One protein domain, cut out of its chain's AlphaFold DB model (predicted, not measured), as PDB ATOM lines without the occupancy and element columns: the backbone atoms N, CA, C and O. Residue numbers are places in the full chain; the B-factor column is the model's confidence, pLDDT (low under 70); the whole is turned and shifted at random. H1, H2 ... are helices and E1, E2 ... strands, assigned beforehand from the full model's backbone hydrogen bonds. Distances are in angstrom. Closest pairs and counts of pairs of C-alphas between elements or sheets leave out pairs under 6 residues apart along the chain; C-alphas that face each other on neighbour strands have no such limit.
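This is residues 32 to 110 of the 140 residues of an uncharacterized protein of Lachnoclostridium sp. An298 (UniProt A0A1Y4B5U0). With little regular structure, this is a small sheet, E1, E2 and E3, and a lone helix, H1, away from it, with winding stretches at residues 42 to 61 and 92 to 110. The sheet, in order E1 - E2 - E3, is a meander, each strand antiparallel to the one before. The printed part has 79 residues, 31 in named elements of mixed class, H1 E1 E2 E3 E4; it is only just compact, close to loose, with radius of gyration of the C-alphas 13.8 A and spans of 43 by 30 by 19 A.

E2, residues 72 to 80, forms hairpins with E1, residues 62 to 66 (N 63 and O 76, 2.9 A, within hydrogen-bond range), and E3, residues 84 to 87 (N 77 and O 86, 2.8 A). E3 runs on into E4, residues 89 to 91, at 38 degrees. H1, residues 32 to 41, is not on the sheet; its every O i to N i+4 pair is within range.

E2 spans 21.3 A, H1 14.2 A. H1 begins at C-alpha 32 (40.649, -33.420, 25.389); E4 ends at C-alpha 91 (45.746, -45.373, 38.981).

The farthest C-alphas, Trp 46 and Asp 69, are 42.7 A apart. The printed part has no cut. H1 to E1 is a long link. Residues 42 and 79 to 84 have pLDDT under 70.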
ATOM      1  N   LYS A  32      41.162 -34.721  24.941       94.12
ATOM      2  CA  LYS A  32      40.649 -33.420  25.389       94.12
ATOM      3  C   LYS A  32      40.785 -33.273  26.894       94.12
ATOM      4  O   LYS A  32      41.272 -32.242  27.354       94.12
ATOM      5  N   TRP A  33      40.364 -34.289  27.643       95.19
ATOM      6  CA  TRP A  33      40.508 -34.290  29.092       95.19
ATOM      7  C   TRP A  33      41.980 -34.244  29.505       95.19
ATOM      8  O   TRP A  33      42.328 -33.454  30.376       95.19
ATOM      9  N   ALA A  34      42.839 -35.027  28.850       93.75
ATOM     10  CA  ALA A  34      44.259 -35.109  29.171       93.75
ATOM     11  C   ALA A  34      44.975 -33.775  28.912       93.75
ATOM     12  O   ALA A  34      45.618 -33.241  29.808       93.75
ATOM     13  N   ASN A  35      44.765 -33.148  27.748       93.31
ATOM     14  CA  ASN A  35      45.311 -31.811  27.485       93.31
ATOM     15  C   ASN A  35      44.810 -30.762  28.490       93.31
ATOM     16  O   ASN A  35      45.591 -29.930  28.938       93.31
ATOM     17  N   TRP A  36      43.524 -30.789  28.860       94.25
ATOM     18  CA  TRP A  36      43.008 -29.889  29.895       94.25
ATOM     19  C   TRP A  36      43.674 -30.144  31.255       94.25
ATOM     20  O   TRP A  36      44.029 -29.190  31.945       94.25
ATOM     21  N   TYR A  37      43.872 -31.411  31.623       94.12
ATOM     22  CA  TYR A  37      44.531 -31.784  32.870       94.12
ATOM     23  C   TYR A  37      45.967 -31.252  32.916       94.12
ATOM     24  O   TYR A  37      46.334 -30.598  33.890       94.12
ATOM     25  N   GLU A  38      46.736 -31.450  31.843       93.62
ATOM     26  CA  GLU A  38      48.108 -30.945  31.729       93.62
ATOM     27  C   GLU A  38      48.180 -29.416  31.768       93.62
ATOM     28  O   GLU A  38      49.108 -28.861  32.341       93.62
ATOM     29  N   MET A  39      47.194 -28.707  31.210       91.00
ATOM     30  CA  MET A  39      47.143 -27.241  31.287       91.00
ATOM     31  C   MET A  39      46.847 -26.713  32.696       91.00
ATOM     32  O   MET A  39      47.339 -25.647  33.059       91.00
ATOM     33  N   GLU A  40      45.997 -27.410  33.451       91.75
ATOM     34  CA  GLU A  40      45.507 -26.949  34.757       91.75
ATOM     35  C   GLU A  40      46.410 -27.405  35.916       91.75
ATOM     36  O   GLU A  40      46.536 -26.704  36.919       91.75
ATOM     37  N   HIS A  41      47.039 -28.577  35.786       85.19
ATOM     38  CA  HIS A  41      47.811 -29.226  36.853       85.19
ATOM     39  C   HIS A  41      49.268 -29.507  36.470       85.19
ATOM     40  O   HIS A  41      50.082 -29.766  37.357       85.19
ATOM     41  N   GLY A  42      49.601 -29.483  35.180       69.25
ATOM     42  CA  GLY A  42      50.951 -29.715  34.678       69.25
ATOM     43  C   GLY A  42      51.713 -28.406  34.475       69.25
ATOM     44  O   GLY A  42      51.182 -27.412  33.984       69.25
ATOM     45  N   GLU A  43      52.999 -28.398  34.819       74.50
ATOM     46  CA  GLU A  43      53.888 -27.269  34.498       74.50
ATOM     47  C   GLU A  43      54.431 -27.359  33.057       74.50
ATOM     48  O   GLU A  43      54.895 -26.366  32.494       74.50
ATOM     49  N   ASP A  44      54.325 -28.540  32.435       83.56
ATOM     50  CA  ASP A  44      55.033 -28.892  31.202       83.56
ATOM     51  C   ASP A  44      54.164 -28.937  29.938       83.56
ATOM     52  O   ASP A  44      54.678 -29.243  28.858       83.56
ATOM     53  N   TYR A  45      52.876 -28.576  30.011       84.81
ATOM     54  CA  TYR A  45      52.021 -28.504  28.818       84.81
ATOM     55  C   TYR A  45      52.654 -27.633  27.721       84.81
ATOM     56  O   TYR A  45      52.784 -28.033  26.563       84.81
ATOM     57  N   TRP A  46      53.162 -26.460  28.111       83.06
ATOM     58  CA  TRP A  46      53.846 -25.527  27.210       83.06
ATOM     59  C   TRP A  46      55.261 -25.975  26.805       83.06
ATOM     60  O   TRP A  46      55.851 -25.377  25.907       83.06
ATOM     61  N   ASN A  47      55.773 -27.051  27.414       83.19
ATOM     62  CA  ASN A  47      57.041 -27.715  27.101       83.19
ATOM     63  C   ASN A  47      56.836 -29.020  26.302       83.19
ATOM     64  O   ASN A  47      57.743 -29.849  26.200       83.19
ATOM     65  N   GLY A  48      55.648 -29.219  25.718       83.56
ATOM     66  CA  GLY A  48      55.357 -30.342  24.825       83.56
ATOM     67  C   GLY A  48      54.792 -31.585  25.512       83.56
ATOM     68  O   GLY A  48      54.758 -32.644  24.884       83.56
ATOM     69  N   VAL A  49      54.338 -31.486  26.766       87.69
ATOM     70  CA  VAL A  49      53.484 -32.517  27.385       87.69
ATOM     71  C   VAL A  49      52.054 -32.318  26.887       87.69
ATOM     72  O   VAL A  49      51.191 -31.751  27.551       87.69
ATOM     73  N   THR A  50      51.838 -32.712  25.634       90.56
ATOM     74  CA  THR A  50      50.557 -32.588  24.930       90.56
ATOM     75  C   THR A  50      50.081 -33.944  24.434       90.56
ATOM     76  O   THR A  50      50.891 -34.818  24.121       90.56
ATOM     77  N   HIS A  51      48.768 -34.089  24.298       90.56
ATOM     78  CA  HIS A  51      48.105 -35.298  23.823       90.56
ATOM     79  C   HIS A  51      47.502 -35.065  22.438       90.56
ATOM     80  O   HIS A  51      46.983 -33.982  22.156       90.56
ATOM     81  N   ASP A  52      47.529 -36.090  21.588       86.94
ATOM     82  CA  ASP A  52      47.055 -36.013  20.208       86.94
ATOM     83  C   ASP A  52      46.290 -37.281  19.799       86.94
ATOM     84  O   ASP A  52      46.620 -38.395  20.223       86.94
ATOM     85  N   GLU A  53      45.270 -37.091  18.961       84.56
ATOM     86  CA  GLU A  53      44.351 -38.140  18.500       84.56
ATOM     87  C   GLU A  53      45.050 -39.196  17.633       84.56
ATOM     88  O   GLU A  53      44.654 -40.357  17.643       84.56
ATOM     89  N   ALA A  54      46.115 -38.838  16.908       80.75
ATOM     90  CA  ALA A  54      46.877 -39.796  16.106       80.75
ATOM     91  C   ALA A  54      47.896 -40.603  16.933       80.75
ATOM     92  O   ALA A  54      48.478 -41.559  16.419       80.75
ATOM     93  N   HIS A  55      48.104 -40.242  18.205       82.88
ATOM     94  CA  HIS A  55      49.073 -40.870  19.101       82.88
ATOM     95  C   HIS A  55      48.379 -41.603  20.250       82.88
ATOM     96  O   HIS A  55      47.904 -42.717  20.053       82.88
ATOM     97  N   CYS A  56      48.299 -41.013  21.445       82.19
ATOM     98  CA  CYS A  56      47.669 -41.665  22.594       82.19
ATOM     99  C   CYS A  56      46.138 -41.745  22.473       82.19
ATOM    100  O   CYS A  56      45.536 -42.628  23.082       82.19
ATOM    101  N   GLY A  57      45.510 -40.874  21.671       77.50
ATOM    102  CA  GLY A  57      44.107 -41.040  21.272       77.50
ATOM    103  C   GLY A  57      43.905 -42.199  20.295       77.50
ATOM    104  O   GLY A  57      42.818 -42.763  20.222       77.50
ATOM    105  N   TYR A  58      44.959 -42.655  19.609       79.00
ATOM    106  CA  TYR A  58      44.868 -43.856  18.800       79.00
ATOM    107  C   TYR A  58      44.986 -45.081  19.693       79.00
ATOM    108  O   TYR A  58      46.047 -45.454  20.192       79.00
ATOM    109  N   SER A  59      43.856 -45.740  19.874       70.12
ATOM    110  CA  SER A  59      43.665 -46.772  20.881       70.12
ATOM    111  C   SER A  59      44.501 -48.049  20.688       70.12
ATOM    112  O   SER A  59      44.470 -48.949  21.523       70.12
ATOM    113  N   ALA A  60      45.198 -48.175  19.554       71.31
ATOM    114  CA  ALA A  60      46.159 -49.246  19.305       71.31
ATOM    115  C   ALA A  60      47.529 -48.977  19.947       71.31
ATOM    116  O   ALA A  60      48.322 -49.904  20.086       71.31
ATOM    117  N   ASN A  61      47.803 -47.730  20.338       80.38
ATOM    118  CA  ASN A  61      49.072 -47.336  20.932       80.38
ATOM    119  C   ASN A  61      49.089 -47.526  22.448       80.38
ATOM    120  O   ASN A  61      50.158 -47.644  23.018       80.38
ATOM    121  N   GLN A  62      47.938 -47.601  23.114       86.50
ATOM    122  CA  GLN A  62      47.850 -47.814  24.560       86.50
ATOM    123  C   GLN A  62      47.179 -49.160  24.797       86.50
ATOM    124  O   GLN A  62      46.004 -49.342  24.465       86.50
ATOM    125  N   VAL A  63      47.928 -50.127  25.324       87.75
ATOM    126  CA  VAL A  63      47.457 -51.510  25.409       87.75
ATOM    127  C   VAL A  63      47.661 -52.105  26.788       87.75
ATOM    128  O   VAL A  63      48.695 -51.917  27.424       87.75
ATOM    129  N   ILE A  64      46.678 -52.885  27.223       90.50
ATOM    130  CA  ILE A  64      46.816 -53.797  28.354       90.50
ATOM    131  C   ILE A  64      47.104 -55.175  27.779       90.50
ATOM    132  O   ILE A  64      46.277 -55.737  27.057       90.50
ATOM    133  N   ARG A  65      48.286 -55.709  28.074       88.56
ATOM    134  CA  ARG A  65      48.652 -57.079  27.712       88.56
ATOM    135  C   ARG A  65      47.936 -58.049  28.639       88.56
ATOM    136  O   ARG A  65      47.761 -57.755  29.822       88.56
ATOM    137  N   THR A  66      47.549 -59.198  28.103       85.94
ATOM    138  CA  THR A  66      46.961 -60.282  28.888       85.94
ATOM    139  C   THR A  66      47.775 -61.565  28.795       85.94
ATOM    140  O   THR A  66      48.509 -61.780  27.829       85.94
ATOM    141  N   ASP A  67      47.635 -62.422  29.803       84.69
ATOM    142  CA  ASP A  67      48.111 -63.803  29.766       84.69
ATOM    143  C   ASP A  67      47.185 -64.714  28.929       84.69
ATOM    144  O   ASP A  67      46.205 -64.263  28.326       84.69
ATOM    145  N   ASN A  68      47.500 -66.015  28.920       76.88
ATOM    146  CA  ASN A  68      46.768 -67.053  28.188       76.88
ATOM    147  C   ASN A  68      45.304 -67.208  28.613       76.88
ATOM    148  O   ASN A  68      44.487 -67.672  27.818       76.88
ATOM    149  N   ASP A  69      44.980 -66.824  29.844       81.50
ATOM    150  CA  ASP A  69      43.636 -66.908  30.406       81.50
ATOM    151  C   ASP A  69      42.860 -65.591  30.205       81.50
ATOM    152  O   ASP A  69      41.701 -65.471  30.607       81.50
ATOM    153  N   GLY A  70      43.481 -64.604  29.549       81.50
ATOM    154  CA  GLY A  70      42.917 -63.279  29.337       81.50
ATOM    155  C   GLY A  70      43.013 -62.378  30.567       81.50
ATOM    156  O   GLY A  70      42.328 -61.355  30.605       81.50
ATOM    157  N   ASN A  71      43.838 -62.717  31.565       87.81
ATOM    158  CA  ASN A  71      44.048 -61.851  32.718       87.81
ATOM    159  C   ASN A  71      45.034 -60.734  32.361       87.81
ATOM    160  O   ASN A  71      46.075 -61.010  31.764       87.81
ATOM    161  N   PRO A  72      44.757 -59.482  32.742       90.94
ATOM    162  CA  PRO A  72      45.628 -58.354  32.444       90.94
ATOM    163  C   PRO A  72      46.918 -58.412  33.272       90.94
ATOM    164  O   PRO A  72      46.882 -58.594  34.490       90.94
ATOM    165  N   THR A  73      48.063 -58.251  32.606       91.25
ATOM    166  CA  THR A  73      49.401 -58.439  33.196       91.25
ATOM    167  C   THR A  73      50.216 -57.156  33.280       91.25
ATOM    168  O   THR A  73      50.963 -56.975  34.237       91.25
ATOM    169  N   GLU A  74      50.076 -56.256  32.310       91.06
ATOM    170  CA  GLU A  74      50.732 -54.946  32.298       91.06
ATOM    171  C   GLU A  74      50.033 -53.991  31.327       91.06
ATOM    172  O   GLU A  74      49.386 -54.426  30.372       91.06
ATOM    173  N   MET A  75      50.194 -52.686  31.550       91.31
ATOM    174  CA  MET A  75      49.838 -51.663  30.572       91.31
ATOM    175  C   MET A  75      51.103 -51.080  29.961       91.31
ATOM    176  O   MET A  75      52.043 -50.721  30.675       91.31
ATOM    177  N   VAL A  76      51.106 -50.975  28.639       88.50
ATOM    178  CA  VAL A  76      52.215 -50.413  27.885       88.50
ATOM    179  C   VAL A  76      51.728 -49.465  26.800       88.50
ATOM    180  O   VAL A  76      50.660 -49.649  26.213       88.50
ATOM    181  N   GLU A  77      52.571 -48.491  26.490       84.06
ATOM    182  CA  GLU A  77      52.445 -47.643  25.321       84.06
ATOM    183  C   GLU A  77      53.347 -48.181  24.201       84.06
ATOM    184  O   GLU A  77      54.562 -48.327  24.353       84.06
ATOM    185  N   THR A  78      52.738 -48.512  23.068       78.12
ATOM    186  CA  THR A  78      53.369 -49.001  21.840       78.12
ATOM    187  C   THR A  78      53.231 -47.968  20.726       78.12
ATOM    188  O   THR A  78      52.293 -47.182  20.726       78.12
ATOM    189  N   GLY A  79      54.140 -47.977  19.748       67.44
ATOM    190  CA  GLY A  79      54.078 -47.023  18.632       67.44
ATOM    191  C   GLY A  79      54.613 -45.631  18.976       67.44
ATOM    192  O   GLY A  79      54.304 -44.665  18.285       67.44
ATOM    193  N   THR A  80      55.432 -45.529  20.024       62.38
ATOM    194  CA  THR A  80      56.196 -44.314  20.320       62.38
ATOM    195  C   THR A  80      57.275 -44.116  19.250       62.38
ATOM    196  O   THR A  80      57.896 -45.088  18.806       62.38
ATOM    197  N   ASP A  81      57.482 -42.877  18.797       58.47
ATOM    198  CA  ASP A  81      58.394 -42.516  17.697       58.47
ATOM    199  C   ASP A  81      59.868 -42.835  18.039       58.47
ATOM    200  O   ASP A  81      60.624 -41.998  18.525       58.47
ATOM    201  N   GLY A  82      60.265 -44.099  17.864       53.66
ATOM    202  CA  GLY A  82      61.627 -44.592  18.094       53.66
ATOM    203  C   GLY A  82      61.997 -44.925  19.546       53.66
ATOM    204  O   GLY A  82      63.106 -45.407  19.770       53.66
ATOM    205  N   LEU A  83      61.098 -44.728  20.519       56.62
ATOM    206  CA  LEU A  83      61.363 -44.981  21.951       56.62
ATOM    207  C   LEU A  83      61.037 -46.421  22.392       56.62
ATOM    208  O   LEU A  83      61.378 -46.834  23.498       56.62
ATOM    209  N   GLY A  84      60.421 -47.216  21.517       67.62
ATOM    210  CA  GLY A  84      60.079 -48.608  21.796       67.62
ATOM    211  C   GLY A  84      58.755 -48.755  22.548       67.62
ATOM    212  O   GLY A  84      57.764 -48.102  22.229       67.62
ATOM    213  N   THR A  85      58.699 -49.696  23.489       77.06
ATOM    214  CA  THR A  85      57.517 -49.926  24.331       77.06
ATOM    215  C   THR A  85      57.770 -49.330  25.706       77.06
ATOM    216  O   THR A  85      58.730 -49.729  26.363       77.06
ATOM    217  N   LEU A  86      56.919 -48.401  26.138       80.88
ATOM    218  CA  LEU A  86      57.029 -47.766  27.450       80.88
ATOM    219  C   LEU A  86      56.056 -48.422  28.428       80.88
ATOM    220  O   LEU A  86      54.899 -48.658  28.089       80.88
ATOM    221  N   THR A  87      56.513 -48.717  29.642       86.12
ATOM    222  CA  THR A  87      55.639 -49.210  30.713       86.12
ATOM    223  C   THR A  87      54.832 -48.057  31.299       86.12
ATOM    224  O   THR A  87      55.391 -47.011  31.634       86.12
ATOM    225  N   CYS A  88      53.530 -48.269  31.472       91.12
ATOM    226  CA  CYS A  88      52.631 -47.301  32.090       91.12
ATOM    227  C   CYS A  88      52.364 -47.667  33.556       91.12
ATOM    228  O   CYS A  88      52.319 -48.844  33.919       91.12
ATOM    229  N   THR A  89      52.121 -46.663  34.400       95.12
ATOM    230  CA  THR A  89      51.598 -46.882  35.762       95.12
ATOM    231  C   THR A  89      50.116 -46.537  35.793       95.12
ATOM    232  O   THR A  89      49.755 -45.444  35.376       95.12
ATOM    233  N   ILE A  90      49.261 -47.442  36.277       96.50
ATOM    234  CA  ILE A  90      47.800 -47.257  36.322       96.50
ATOM    235  C   ILE A  90      47.375 -46.755  37.707       96.50
ATOM    236  O   ILE A  90      47.978 -47.119  38.716       96.50
ATOM    237  N   TYR A  91      46.308 -45.963  37.769       97.31
ATOM    238  CA  TYR A  91      45.746 -45.373  38.981       97.31
ATOM    239  C   TYR A  91      44.218 -45.494  39.016       97.31
ATOM    240  O   TYR A  91      43.555 -45.647  37.984       97.31
ATOM    241  N   TYR A  92      43.650 -45.425  40.222       94.00
ATOM    242  CA  TYR A  92      42.197 -45.462  40.431       94.00
ATOM    243  C   TYR A  92      41.489 -44.154  40.058       94.00
ATOM    244  O   TYR A  92      40.308 -44.175  39.706       94.00
ATOM    245  N   ASP A  93      42.190 -43.024  40.144       94.38
ATOM    246  CA  ASP A  93      41.598 -41.696  40.039       94.38
ATOM    247  C   ASP A  93      42.518 -40.682  39.344       94.38
ATOM    248  O   ASP A  93      43.709 -40.916  39.135       94.38
ATOM    249  N   SER A  94      41.932 -39.532  39.006       93.12
ATOM    250  CA  SER A  94      42.596 -38.412  38.336       93.12
ATOM    251  C   SER A  94      43.612 -37.672  39.202       93.12
ATOM    252  O   SER A  94      44.175 -36.690  38.743       93.12
ATOM    253  N   GLY A  95      43.793 -38.058  40.465       93.00
ATOM    254  CA  GLY A  95      44.828 -37.499  41.322       93.00
ATOM    255  C   GLY A  95      46.174 -38.199  41.160       93.00
ATOM    256  O   GLY A  95      47.158 -37.694  41.684       93.00
ATOM    257  N   TYR A  96      46.230 -39.356  40.485       93.38
ATOM    258  CA  TYR A  96      47.461 -40.134  40.267       93.38
ATOM    259  C   TYR A  96      48.219 -40.474  41.568       93.38
ATOM    260  O   TYR A  96      49.430 -40.690  41.577       93.38
ATOM    261  N   ASN A  97      47.492 -40.552  42.689       93.19
ATOM    262  CA  ASN A  97      48.060 -40.797  44.020       93.19
ATOM    263  C   ASN A  97      47.895 -42.253  44.480       93.19
ATOM    264  O   ASN A  97      48.615 -42.709  45.369       93.19
ATOM    265  N   SER A  98      46.936 -42.985  43.903       95.44
ATOM    266  CA  SER A  98      46.623 -44.365  44.278       95.44
ATOM    267  C   SER A  98      46.848 -45.303  43.099       95.44
ATOM    268  O   SER A  98      46.017 -45.381  42.192       95.44
ATOM    269  N   VAL A  99      47.999 -45.983  43.109       96.94
ATOM    270  CA  VAL A  99      48.359 -46.967  42.082       96.94
ATOM    271  C   VAL A  99      47.344 -48.105  42.096       96.94
ATOM    272  O   VAL A  99      47.022 -48.668  43.145       96.94
ATOM    273  N   ARG A 100      46.848 -48.441  40.911       96.31
ATOM    274  CA  ARG A 100      45.927 -49.544  40.673       96.31
ATOM    275  C   ARG A 100      46.701 -50.743  40.150       96.31
ATOM    276  O   ARG A 100      47.469 -50.633  39.200       96.31
ATOM    277  N   ASP A 101      46.451 -51.899  40.755       95.38
ATOM    278  CA  ASP A 101      46.960 -53.170  40.256       95.38
ATOM    279  C   ASP A 101      46.271 -53.510  38.927       95.38
ATOM    280  O   ASP A 101      45.039 -53.556  38.845       95.38
ATOM    281  N   VAL A 102      47.072 -53.733  37.885       94.50
ATOM    282  CA  VAL A 102      46.600 -54.043  36.531       94.50
ATOM    283  C   VAL A 102      45.724 -55.293  36.491       94.50
ATOM    284  O   VAL A 102      44.751 -55.301  35.744       94.50
ATOM    285  N   SER A 103      45.968 -56.277  37.367       94.00
ATOM    286  CA  SER A 103      45.165 -57.504  37.480       94.00
ATOM    287  C   SER A 103      43.696 -57.241  37.842       94.00
ATOM    288  O   SER A 103      42.829 -58.082  37.617       94.00
ATOM    289  N   THR A 104      43.396 -56.057  38.388       95.12
ATOM    290  CA  THR A 104      42.036 -55.633  38.752       95.12
ATOM    291  C   THR A 104      41.311 -54.895  37.632       95.12
ATOM    292  O   THR A 104      40.155 -54.513  37.817       95.12
ATOM    293  N   VAL A 105      41.985 -54.602  36.519       94.25
ATOM    294  CA  VAL A 105      41.411 -53.846  35.406       94.25
ATOM    295  C   VAL A 105      40.491 -54.747  34.593       94.25
ATOM    296  O   VAL A 105      40.836 -55.876  34.267       94.25
ATOM    297  N   GLY A 106      39.306 -54.250  34.256       92.12
ATOM    298  CA  GLY A 106      38.353 -54.941  33.399       92.12
ATOM    299  C   GLY A 106      38.054 -54.175  32.115       92.12
ATOM    300  O   GLY A 106      38.168 -52.951  32.040       92.12
ATOM    301  N   ILE A 107      37.592 -54.904  31.098       90.75
ATOM    302  CA  ILE A 107      36.968 -54.299  29.919       90.75
ATOM    303  C   ILE A 107      35.784 -53.428  30.365       90.75
ATOM    304  O   ILE A 107      34.907 -53.873  31.101       90.75
ATOM    305  N   GLY A 108      35.734 -52.195  29.866       91.31
ATOM    306  CA  GLY A 108      34.711 -51.209  30.195       91.31
ATOM    307  C   GLY A 108      35.111 -50.235  31.302       91.31
ATOM    308  O   GLY A 108      34.467 -49.187  31.413       91.31
ATOM    309  N   ASP A 109      36.172 -50.526  32.058       94.94
ATOM    310  CA  ASP A 109      36.670 -49.633  33.097       94.94
ATOM    311  C   ASP A 109      37.173 -48.318  32.510       94.94
ATOM    312  O   ASP A 109      37.771 -48.274  31.435       94.94
ATOM    313  N   THR A 110      36.961 -47.235  33.256       95.12
ATOM    314  CA  THR A 110      37.748 -46.014  33.077       95.12
ATOM    315  C   THR A 110      38.980 -46.120  33.959       95.12
ATOM    316  O   THR A 110      38.856 -46.362  35.159       95.12
TER     317      THR A 110